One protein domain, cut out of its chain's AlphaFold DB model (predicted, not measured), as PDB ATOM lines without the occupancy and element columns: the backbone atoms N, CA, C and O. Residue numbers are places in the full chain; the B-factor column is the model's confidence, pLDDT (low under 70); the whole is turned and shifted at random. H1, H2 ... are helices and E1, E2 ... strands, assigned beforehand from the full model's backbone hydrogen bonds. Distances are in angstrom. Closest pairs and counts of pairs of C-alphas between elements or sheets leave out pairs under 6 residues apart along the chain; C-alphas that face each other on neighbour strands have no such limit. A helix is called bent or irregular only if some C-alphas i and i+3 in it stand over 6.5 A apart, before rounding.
ATOM      1  N   ALA A   8      -7.395 -24.570 -55.135       79.69
ATOM      2  CA  ALA A   8      -7.622 -23.206 -54.674       79.69
ATOM      3  C   ALA A   8      -7.341 -22.214 -55.810       79.69
ATOM      4  O   ALA A   8      -6.528 -22.482 -56.699       79.69
ATOM      5  N   GLN A   9      -8.025 -21.076 -55.783       89.81
ATOM      6  CA  GLN A   9      -7.885 -20.009 -56.766       89.81
ATOM      7  C   GLN A   9      -7.007 -18.892 -56.194       89.81
ATOM      8  O   GLN A   9      -7.122 -18.561 -55.017       89.81
ATOM      9  N   CYS A  10      -6.117 -18.316 -57.004       83.50
ATOM     10  CA  CYS A  10      -5.412 -17.099 -56.608       83.50
ATOM     11  C   CYS A  10      -6.332 -15.887 -56.769       83.50
ATOM     12  O   CYS A  10      -6.817 -15.648 -57.870       83.50
ATOM     13  N   THR A  11      -6.523 -15.099 -55.713       76.75
ATOM     14  CA  THR A  11      -7.344 -13.874 -55.738       76.75
ATOM     15  C   THR A  11      -6.832 -12.836 -56.743       76.75
ATOM     16  O   THR A  11      -7.624 -12.256 -57.473       76.75
ATOM     17  N   PHE A  12      -5.511 -12.664 -56.857       76.06
ATOM     18  CA  PHE A  12      -4.887 -11.622 -57.686       76.06
ATOM     19  C   PHE A  12      -4.909 -11.877 -59.205       76.06
ATOM     20  O   PHE A  12      -4.827 -10.932 -59.980       76.06
ATOM     21  N   CYS A  13      -4.991 -13.133 -59.668       90.31
ATOM     22  CA  CYS A  13      -5.030 -13.437 -61.115       90.31
ATOM     23  C   CYS A  13      -5.946 -14.604 -61.512       90.31
ATOM     24  O   CYS A  13      -5.827 -15.151 -62.608       90.31
ATOM     25  N   LEU A  14      -6.828 -15.026 -60.604       87.44
ATOM     26  CA  LEU A  14      -7.895 -16.012 -60.803       87.44
ATOM     27  C   LEU A  14      -7.460 -17.419 -61.274       87.44
ATOM     28  O   LEU A  14      -8.309 -18.272 -61.539       87.44
ATOM     29  N   LYS A  15      -6.155 -17.724 -61.315       90.06
ATOM     30  CA  LYS A  15      -5.627 -19.053 -61.678       90.06
ATOM     31  C   LYS A  15      -5.926 -20.101 -60.596       90.06
ATOM     32  O   LYS A  15      -5.567 -19.919 -59.434       90.06
ATOM     33  N   HIS A  16      -6.508 -21.236 -60.997       88.50
ATOM     34  CA  HIS A  16      -6.755 -22.396 -60.127       88.50
ATOM     35  C   HIS A  16      -5.567 -23.364 -60.090       88.50
ATOM     36  O   HIS A  16      -5.183 -23.933 -61.114       88.50
ATOM     37  N   MET A  17      -5.055 -23.654 -58.896       91.81
ATOM     38  CA  MET A  17      -3.939 -24.579 -58.666       91.81
ATOM     39  C   MET A  17      -4.125 -25.384 -57.374       91.81
ATOM     40  O   MET A  17      -5.082 -25.176 -56.632       91.81
ATOM     41  N   THR A  18      -3.245 -26.345 -57.097       85.62
ATOM     42  CA  THR A  18      -3.272 -27.075 -55.819       85.62
ATOM     43  C   THR A  18      -2.913 -26.134 -54.664       85.62
ATOM     44  O   THR A  18      -2.089 -25.230 -54.827       85.62
ATOM     45  N   ARG A  19      -3.474 -26.360 -53.465       74.12
ATOM     46  CA  ARG A  19      -3.181 -25.524 -52.278       74.12
ATOM     47  C   ARG A  19      -1.681 -25.396 -51.950       74.12
ATOM     48  O   ARG A  19      -1.268 -24.347 -51.470       74.12
ATOM     49  N   ARG A  20      -0.855 -26.411 -52.252       76.62
ATOM     50  CA  ARG A  20       0.618 -26.336 -52.106       76.62
ATOM     51  C   ARG A  20       1.261 -25.307 -53.044       76.62
ATOM     52  O   ARG A  20       2.182 -24.611 -52.632       76.62
ATOM     53  N   ASN A  21       0.780 -25.204 -54.282       83.69
ATOM     54  CA  ASN A  21       1.421 -24.397 -55.323       83.69
ATOM     55  C   ASN A  21       0.990 -22.924 -55.277       83.69
ATOM     56  O   ASN A  21       1.740 -22.062 -55.731       83.69
ATOM     57  N   LEU A  22      -0.171 -22.626 -54.679       82.31
ATOM     58  CA  LEU A  22      -0.678 -21.259 -54.508       82.31
ATOM     59  C   LEU A  22       0.316 -20.346 -53.767       82.31
ATOM     60  O   LEU A  22       0.481 -19.191 -54.143       82.31
ATOM     61  N   HIS A  23       1.036 -20.882 -52.777       67.00
ATOM     62  CA  HIS A  23       2.046 -20.152 -51.999       67.00
ATOM     63  C   HIS A  23       3.235 -19.694 -52.858       67.00
ATOM     64  O   HIS A  23       3.566 -18.511 -52.898       67.00
ATOM     65  N   ALA A  24       3.826 -20.621 -53.619       77.81
ATOM     66  CA  ALA A  24       4.917 -20.315 -54.544       77.81
ATOM     67  C   ALA A  24       4.464 -19.369 -55.669       77.81
ATOM     68  O   ALA A  24       5.212 -18.485 -56.073       77.81
ATOM     69  N   HIS A  25       3.226 -19.518 -56.144       87.81
ATOM     70  CA  HIS A  25       2.642 -18.620 -57.133       87.81
ATOM     71  C   HIS A  25       2.469 -17.187 -56.606       87.81
ATOM     72  O   HIS A  25       2.859 -16.252 -57.299       87.81
ATOM     73  N   MET A  26       1.923 -16.997 -55.399       77.00
ATOM     74  CA  MET A  26       1.696 -15.653 -54.852       77.00
ATOM     75  C   MET A  26       3.003 -14.884 -54.652       77.00
ATOM     76  O   MET A  26       3.102 -13.741 -55.093       77.00
ATOM     77  N   ARG A  27       4.032 -15.544 -54.110       75.12
ATOM     78  CA  ARG A  27       5.379 -14.972 -54.016       75.12
ATOM     79  C   ARG A  27       5.970 -14.647 -55.390       75.12
ATOM     80  O   ARG A  27       6.400 -13.525 -55.617       75.12
ATOM     81  N   ASN A  28       5.998 -15.618 -56.303       85.19
ATOM     82  CA  ASN A  28       6.784 -15.507 -57.536       85.19
ATOM     83  C   ASN A  28       6.090 -14.710 -58.656       85.19
ATOM     84  O   ASN A  28       6.743 -14.394 -59.645       85.19
ATOM     85  N   VAL A  29       4.781 -14.438 -58.552       88.38
ATOM     86  CA  VAL A  29       4.009 -13.727 -59.594       88.38
ATOM     87  C   VAL A  29       3.450 -12.391 -59.107       88.38
ATOM     88  O   VAL A  29       3.424 -11.449 -59.891       88.38
ATOM     89  N   HIS A  30       3.057 -12.280 -57.834       83.12
ATOM     90  CA  HIS A  30       2.463 -11.049 -57.278       83.12
ATOM     91  C   HIS A  30       3.395 -10.323 -56.299       83.12
ATOM     92  O   HIS A  30       2.988  -9.341 -55.687       83.12
ATOM     93  N   ASN A  31       4.632 -10.813 -56.137       73.06
ATOM     94  CA  ASN A  31       5.673 -10.258 -55.265       73.06
ATOM     95  C   ASN A  31       5.196  -9.975 -53.822       73.06
ATOM     96  O   ASN A  31       5.639  -9.018 -53.186       73.06
ATOM     97  N   THR A  32       4.254 -10.778 -53.305       65.31
ATOM     98  CA  THR A  32       3.656 -10.521 -51.988       65.31
ATOM     99  C   THR A  32       4.675 -10.707 -50.870       65.31
ATOM    100  O   THR A  32       5.484 -11.641 -50.887       65.31
ATOM    101  N   SER A  33       4.630  -9.808 -49.883       56.16
ATOM    102  CA  SER A  33       5.634  -9.725 -48.822       56.16
ATOM    103  C   SER A  33       5.722 -11.002 -47.972       56.16
ATOM    104  O   SER A  33       4.849 -11.878 -47.971       56.16
ATOM    105  N   PHE A  34       6.812 -11.121 -47.215       47.47
ATOM    106  CA  PHE A  34       7.068 -12.289 -46.372       47.47
ATOM    107  C   PHE A  34       5.949 -12.537 -45.337       47.47
ATOM    108  O   PHE A  34       5.613 -13.690 -45.067       47.47
ATOM    109  N   HIS A  35       5.311 -11.474 -44.831       48.41
ATOM    110  CA  HIS A  35       4.297 -11.538 -43.773       48.41
ATOM    111  C   HIS A  35       3.008 -12.248 -44.222       48.41
ATOM    112  O   HIS A  35       2.593 -13.217 -43.580       48.41
ATOM    113  N   THR A  36       2.436 -11.887 -45.381       54.47
ATOM    114  CA  THR A  36       1.262 -12.596 -45.951       54.47
ATOM    115  C   THR A  36       1.560 -14.065 -46.260       54.47
ATOM    116  O   THR A  36       0.671 -14.915 -46.227       54.47
ATOM    117  N   ASN A  37       2.825 -14.394 -46.523       52.84
ATOM    118  CA  ASN A  37       3.266 -15.761 -46.774       52.84
ATOM    119  C   ASN A  37       3.514 -16.579 -45.487       52.84
ATOM    120  O   ASN A  37       3.516 -17.811 -45.566       52.84
ATOM    121  N   LEU A  38       3.712 -15.952 -44.325       52.03
ATOM    122  CA  LEU A  38       3.987 -16.646 -43.062       52.03
ATOM    123  C   LEU A  38       2.696 -17.089 -42.352       52.03
ATOM    124  O   LEU A  38       2.587 -18.247 -41.938       52.03
ATOM    125  N   ALA A  39       1.691 -16.207 -42.282       52.69
ATOM    126  CA  ALA A  39       0.433 -16.452 -41.568       52.69
ATOM    127  C   ALA A  39      -0.317 -17.713 -42.051       52.69
ATOM    128  O   ALA A  39      -0.903 -18.438 -41.249       52.69
ATOM    129  N   LEU A  40      -0.209 -18.057 -43.342       53.47
ATOM    130  CA  LEU A  40      -0.816 -19.254 -43.947       53.47
ATOM    131  C   LEU A  40      -0.306 -20.605 -43.393       53.47
ATOM    132  O   LEU A  40      -0.850 -21.649 -43.759       53.47
ATOM    133  N   ARG A  41       0.728 -20.623 -42.538       54.91
ATOM    134  CA  ARG A  41       1.236 -21.841 -41.871       54.91
ATOM    135  C   ARG A  41       1.000 -21.884 -40.359       54.91
ATOM    136  O   ARG A  41       1.224 -22.932 -39.754       54.91
ATOM    137  N   ILE A  42       0.565 -20.788 -39.742       65.12
ATOM    138  CA  ILE A  42       0.430 -20.689 -38.286       65.12
ATOM    139  C   ILE A  42      -0.953 -21.209 -37.880       65.12
ATOM    140  O   ILE A  42      -1.975 -20.650 -38.272       65.12
ATOM    141  N   LYS A  43      -1.004 -22.280 -37.073       62.97
ATOM    142  CA  LYS A  43      -2.272 -22.875 -36.590       62.97
ATOM    143  C   LYS A  43      -3.131 -21.903 -35.769       62.97
ATOM    144  O   LYS A  43      -4.342 -22.076 -35.713       62.97
ATOM    145  N   ASN A  44      -2.492 -20.894 -35.178       75.75
ATOM    146  CA  ASN A  44      -3.091 -19.884 -34.308       75.75
ATOM    147  C   ASN A  44      -3.121 -18.491 -34.979       75.75
ATOM    148  O   ASN A  44      -3.086 -17.484 -34.276       75.75
ATOM    149  N   ALA A  45      -3.107 -18.426 -36.318       87.88
ATOM    150  CA  ALA A  45      -3.233 -17.165 -37.046       87.88
ATOM    151  C   ALA A  45      -4.567 -16.472 -36.728       87.88
ATOM    152  O   ALA A  45      -5.592 -17.130 -36.537       87.88
ATOM    153  N   ILE A  46      -4.530 -15.144 -36.697       92.94
ATOM    154  CA  ILE A  46      -5.668 -14.281 -36.381       92.94
ATOM    155  C   ILE A  46      -6.372 -13.920 -37.687       92.94
ATOM    156  O   ILE A  46      -5.724 -13.428 -38.610       92.94
ATOM    157  N   ASP A  47      -7.673 -14.190 -37.767       92.69
ATOM    158  CA  ASP A  47      -8.554 -13.732 -38.850       92.69
ATOM    159  C   ASP A  47      -9.099 -12.326 -38.514       92.69
ATOM    160  O   ASP A  47      -9.556 -12.111 -37.389       92.69
ATOM    161  N   CYS A  48      -9.057 -11.383 -39.465       93.94
ATOM    162  CA  CYS A  48      -9.639 -10.040 -39.303       93.94
ATOM    163  C   CYS A  48     -11.146 -10.041 -39.653       93.94
ATOM    164  O   CYS A  48     -11.478 -10.371 -40.796       93.94
ATOM    165  N   PRO A  49     -12.055  -9.642 -38.738       91.50
ATOM    166  CA  PRO A  49     -13.499  -9.699 -38.972       91.50
ATOM    167  C   PRO A  49     -13.968  -8.671 -40.010       91.50
ATOM    168  O   PRO A  49     -14.763  -9.017 -40.874       91.50
ATOM    169  N   LEU A  50     -13.415  -7.451 -40.006       91.31
ATOM    170  CA  LEU A  50     -13.785  -6.398 -40.966       91.31
ATOM    171  C   LEU A  50     -13.436  -6.789 -42.411       91.31
ATOM    172  O   LEU A  50     -14.196  -6.523 -43.340       91.31
ATOM    173  N   CYS A  51     -12.308  -7.473 -42.613       92.56
ATOM    174  CA  CYS A  51     -11.980  -8.046 -43.914       92.56
ATOM    175  C   CYS A  51     -12.870  -9.261 -44.248       92.56
ATOM    176  O   CYS A  51     -13.262  -9.418 -45.403       92.56
ATOM    177  N   GLU A  52     -13.229 -10.105 -43.271       88.06
ATOM    178  CA  GLU A  52     -14.125 -11.255 -43.478       88.06
ATOM    179  C   GLU A  52     -15.546 -10.823 -43.893       88.06
ATOM    180  O   GLU A  52     -16.108 -11.412 -44.817       88.06
ATOM    181  N   GLU A  53     -16.076  -9.735 -43.325       86.50
ATOM    182  CA  GLU A  53     -17.323  -9.076 -43.753       86.50
ATOM    183  C   GLU A  53     -17.243  -8.535 -45.192       86.50
ATOM    184  O   GLU A  53     -18.206  -8.633 -45.954       86.50
ATOM    185  N   GLN A  54     -16.070  -8.049 -45.611       87.88
ATOM    186  CA  GLN A  54     -15.779  -7.656 -46.998       87.88
ATOM    187  C   GLN A  54     -15.490  -8.855 -47.932       87.88
ATOM    188  O   GLN A  54     -15.183  -8.667 -49.111       87.88
ATOM    189  N   GLY A  55     -15.569 -10.098 -47.440       89.31
ATOM    190  CA  GLY A  55     -15.292 -11.319 -48.208       89.31
ATOM    191  C   GLY A  55     -13.802 -11.611 -48.446       89.31
ATOM    192  O   GLY A  55     -13.459 -12.456 -49.278       89.31
ATOM    193  N   VAL A  56     -12.902 -10.932 -47.730       88.12
ATOM    194  CA  VAL A  56     -11.443 -11.047 -47.849       88.12
ATOM    195  C   VAL A  56     -10.865 -11.693 -46.586       88.12
ATOM    196  O   VAL A  56     -10.757 -11.071 -45.540       88.12
ATOM    197  N   HIS A  57     -10.403 -12.940 -46.656       85.81
ATOM    198  CA  HIS A  57      -9.776 -13.577 -45.487       85.81
ATOM    199  C   HIS A  57      -8.315 -13.125 -45.303       85.81
ATOM    200  O   HIS A  57      -7.383 -13.816 -45.729       85.81
ATOM    201  N   VAL A  58      -8.104 -11.972 -44.657       90.25
ATOM    202  CA  VAL A  58      -6.774 -11.550 -44.186       90.25
ATOM    203  C   VAL A  58      -6.412 -12.310 -42.911       90.25
ATOM    204  O   VAL A  58      -7.219 -12.436 -41.988       90.25
ATOM    205  N   ARG A  59      -5.174 -12.823 -42.868       91.25
ATOM    206  CA  ARG A  59      -4.602 -13.528 -41.716       91.25
ATOM    207  C   ARG A  59      -3.269 -12.939 -41.315       91.25
ATOM    208  O   ARG A  59      -2.402 -12.749 -42.168       91.25
ATOM    209  N   VAL A  60      -3.091 -12.752 -40.015       93.06
ATOM    210  CA  VAL A  60      -1.883 -12.176 -39.411       93.06
ATOM    211  C   VAL A  60      -1.315 -13.086 -38.315       93.06
ATOM    212  O   VAL A  60      -2.006 -13.986 -37.825       93.06
ATOM    213  N   ALA A  61      -0.028 -12.929 -37.986       90.19
ATOM    214  CA  ALA A  61       0.690 -13.856 -37.107       90.19
ATOM    215  C   ALA A  61       0.626 -13.442 -35.629       90.19
ATOM    216  O   ALA A  61       0.531 -14.308 -34.757       90.19
ATOM    217  N   THR A  62       0.656 -12.139 -35.346       92.31
ATOM    218  CA  THR A  62       0.559 -11.572 -33.994       92.31
ATOM    219  C   THR A  62      -0.561 -10.532 -33.884       92.31
ATOM    220  O   THR A  62      -1.116 -10.082 -34.883       92.31
ATOM    221  N   TYR A  63      -0.909 -10.133 -32.656       93.25
ATOM    222  CA  TYR A  63      -1.887  -9.059 -32.437       93.25
ATOM    223  C   TYR A  63      -1.282  -7.659 -32.654       93.25
ATOM    224  O   TYR A  63      -2.038  -6.708 -32.808       93.25
ATOM    225  N   ALA A  64       0.050  -7.524 -32.717       93.00
ATOM    226  CA  ALA A  64       0.678  -6.286 -33.175       93.00
ATOM    227  C   ALA A  64       0.455  -6.128 -34.688       93.00
ATOM    228  O   ALA A  64      -0.106  -5.121 -35.104       93.00
ATOM    229  N   ASP A  65       0.747  -7.178 -35.467       93.94
ATOM    230  CA  ASP A  65       0.441  -7.257 -36.903       93.94
ATOM    231  C   ASP A  65      -1.054  -6.999 -37.191       93.94
ATOM    232  O   ASP A  65      -1.408  -6.473 -38.241       93.94
ATOM    233  N   TYR A  66      -1.949  -7.421 -36.286       94.69
ATOM    234  CA  TYR A  66      -3.397  -7.216 -36.408       94.69
ATOM    235  C   TYR A  66      -3.779  -5.745 -36.238       94.69
ATOM    236  O   TYR A  66      -4.521  -5.209 -37.055       94.69
ATOM    237  N   VAL A  67      -3.251  -5.081 -35.208       94.81
ATOM    238  CA  VAL A  67      -3.490  -3.651 -34.973       94.81
ATOM    239  C   VAL A  67      -2.871  -2.802 -36.091       94.81
ATOM    240  O   VAL A  67      -3.528  -1.891 -36.584       94.81
ATOM    241  N   GLU A  68      -1.670  -3.153 -36.560       94.00
ATOM    242  CA  GLU A  68      -1.010  -2.542 -37.725       94.00
ATOM    243  C   GLU A  68      -1.845  -2.718 -39.007       94.00
ATOM    244  O   GLU A  68      -2.174  -1.738 -39.669       94.00
ATOM    245  N   HIS A  69      -2.308  -3.940 -39.301       94.75
ATOM    246  CA  HIS A  69      -3.215  -4.215 -40.421       94.75
ATOM    247  C   HIS A  69      -4.494  -3.364 -40.364       94.75
ATOM    248  O   HIS A  69      -4.901  -2.819 -41.391       94.75
ATOM    249  N   CYS A  70      -5.123  -3.223 -39.197       93.88
ATOM    250  CA  CYS A  70      -6.310  -2.381 -39.051       93.88
ATOM    251  C   CYS A  70      -5.984  -0.884 -39.215       93.88
ATOM    252  O   CYS A  70      -6.735  -0.173 -39.876       93.88
ATOM    253  N   SER A  71      -4.833  -0.427 -38.713       93.44
ATOM    254  CA  SER A  71      -4.316   0.939 -38.900       93.44
ATOM    255  C   SER A  71      -4.015   1.280 -40.371       93.44
ATOM    256  O   SER A  71      -4.139   2.433 -40.786       93.44
ATOM    257  N   ASP A  72      -3.641   0.290 -41.187       92.38
ATOM    258  CA  ASP A  72      -3.321   0.464 -42.614       92.38
ATOM    259  C   ASP A  72      -4.495   0.212 -43.578       92.38
ATOM    260  O   ASP A  72      -4.463   0.714 -44.699       92.38
ATOM    261  N   VAL A  73      -5.504  -0.575 -43.184       94.44
ATOM    262  CA  VAL A  73      -6.574  -1.054 -44.093       94.44
ATOM    263  C   VAL A  73      -7.984  -0.639 -43.648       94.44
ATOM    264  O   VAL A  73      -8.909  -0.664 -44.460       94.44
ATOM    265  N   HIS A  74      -8.173  -0.259 -42.380       91.12
ATOM    266  CA  HIS A  74      -9.492   0.035 -41.798       91.12
ATOM    267  C   HIS A  74      -9.615   1.411 -41.130       91.12
ATOM    268  O   HIS A  74     -10.716   1.769 -40.727       91.12
ATOM    269  N   ALA A  75      -8.536   2.194 -41.045       89.88
ATOM    270  CA  ALA A  75      -8.632   3.629 -40.791       89.88
ATOM    271  C   ALA A  75      -9.105   4.350 -42.065       89.88
ATOM    272  O   ALA A  75      -8.488   4.201 -43.121       89.88
ATOM    273  N   VAL A  76     -10.187   5.123 -41.969       86.25
ATOM    274  CA  VAL A  76     -10.736   5.923 -43.077       86.25
ATOM    275  C   VAL A  76      -9.902   7.188 -43.313       86.25
ATOM    276  O   VAL A  76      -9.782   7.638 -44.455       86.25
ATOM    277  N   ASP A  77      -9.283   7.734 -42.262       88.56
ATOM    278  CA  ASP A  77      -8.364   8.873 -42.329       88.56
ATOM    279  C   ASP A  77      -7.224   8.806 -41.286       88.56
ATOM    280  O   ASP A  77      -7.160   7.908 -40.439       88.56
ATOM    281  N   ASP A  78      -6.300   9.772 -41.347       81.12
ATOM    282  CA  ASP A  78      -5.157   9.880 -40.427       81.12
ATOM    283  C   ASP A  78      -5.562  10.132 -38.957       81.12
ATOM    284  O   ASP A  78      -4.767   9.879 -38.047       81.12
ATOM    285  N   SER A  79      -6.787  10.606 -38.693       77.62
ATOM    286  CA  SER A  79      -7.296  10.808 -37.333       77.62
ATOM    287  C   SER A  79      -7.752   9.484 -36.718       77.62
ATOM    288  O   SER A  79      -7.316   9.149 -35.613       77.62
ATOM    289  N   GLU A  80      -8.495   8.658 -37.462       79.38
ATOM    290  CA  GLU A  80      -8.802   7.281 -37.060       79.38
ATOM    291  C   GLU A  80      -7.535   6.435 -36.935       79.38
ATOM    292  O   GLU A  80      -7.427   5.602 -36.032       79.38
ATOM    293  N   LYS A  81      -6.527   6.684 -37.782       80.81
ATOM    294  CA  LYS A  81      -5.246   5.971 -37.716       80.81
ATOM    295  C   LYS A  81      -4.569   6.095 -36.346       80.81
ATOM    296  O   LYS A  81      -3.937   5.137 -35.894       80.81
ATOM    297  N   SER A  82      -4.765   7.223 -35.657       75.75
ATOM    298  CA  SER A  82      -4.261   7.454 -34.296       75.75
ATOM    299  C   SER A  82      -4.943   6.588 -33.223       75.75
ATOM    300  O   SER A  82      -4.306   6.254 -32.221       75.75
TER     301      SER A  82
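AT A GLANCE: This is residues 8 to 82 of the 792 residues of an uncharacterized protein of Heligmosomoides polygyrus (UniProt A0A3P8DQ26). An elongated string of small pieces with few contacts between them: at one end residues 8 to 9 fold back beside E1, which leads into H1; H2 and then H4 lie nearest the middle, H3 sits off to one side in a loop whose two limbs pair at residues 46 to 47 and 59 to 60, and H5 makes the tip at the other end. The 75 printed residues hold E1, H1, H2, H3, H4, H5 in that order, mostly helix. The whole is only just compact, close to loose, with radius of gyration of the C-alphas 13.6 A, and spans 41 by 25 by 22 A.

HOW THE PARTS SIT: H1, residues 19 to 30, is close to but not clearly touching H2, residues 34 to 39: C-alphas of His 23 and Asn 37, the closest, are 6.9 A apart, at a shallow tilt of 24 degrees, opposite ways. E1, residues 16 to 18, pairs with no named strand; it and H1 meet only through their link. H3, residues 49 to 53, is apart from H2 and from H4, residues 63 to 73. H4 and H5, residues 78 to 82, touch; their closest C-alphas, Ser 71 and Lys 81, are 5.3 A apart. Every O i to N i+4 pair is within hydrogen-bond range in H2, H3 and H4, 6 of 8 in H1, and 0 of 1 in H5, beside 1 of 2 O i to N i+3 pairs.

IN THESE COORDINATES: H1 is 16.3 A long and neither bent nor irregular, but only just: C-alphas 20 and 23 are 6.3 A apart. H4 measures 14.9 A, H2 9.2 A, E1 7.3 A, H5 6.7 A, H3 6.2 A. C-alpha 16 is at (-6.755, -22.396, -60.127), C-alpha 82 at (-4.261, 7.454, -34.296).

THE WHOLE: The C-alphas of Thr 18 and Ser 79, the two farthest apart, are 42.3 A apart. The printed part has no cut and no long link. Residue 23 and residues 32 to 43 have pLDDT under 70.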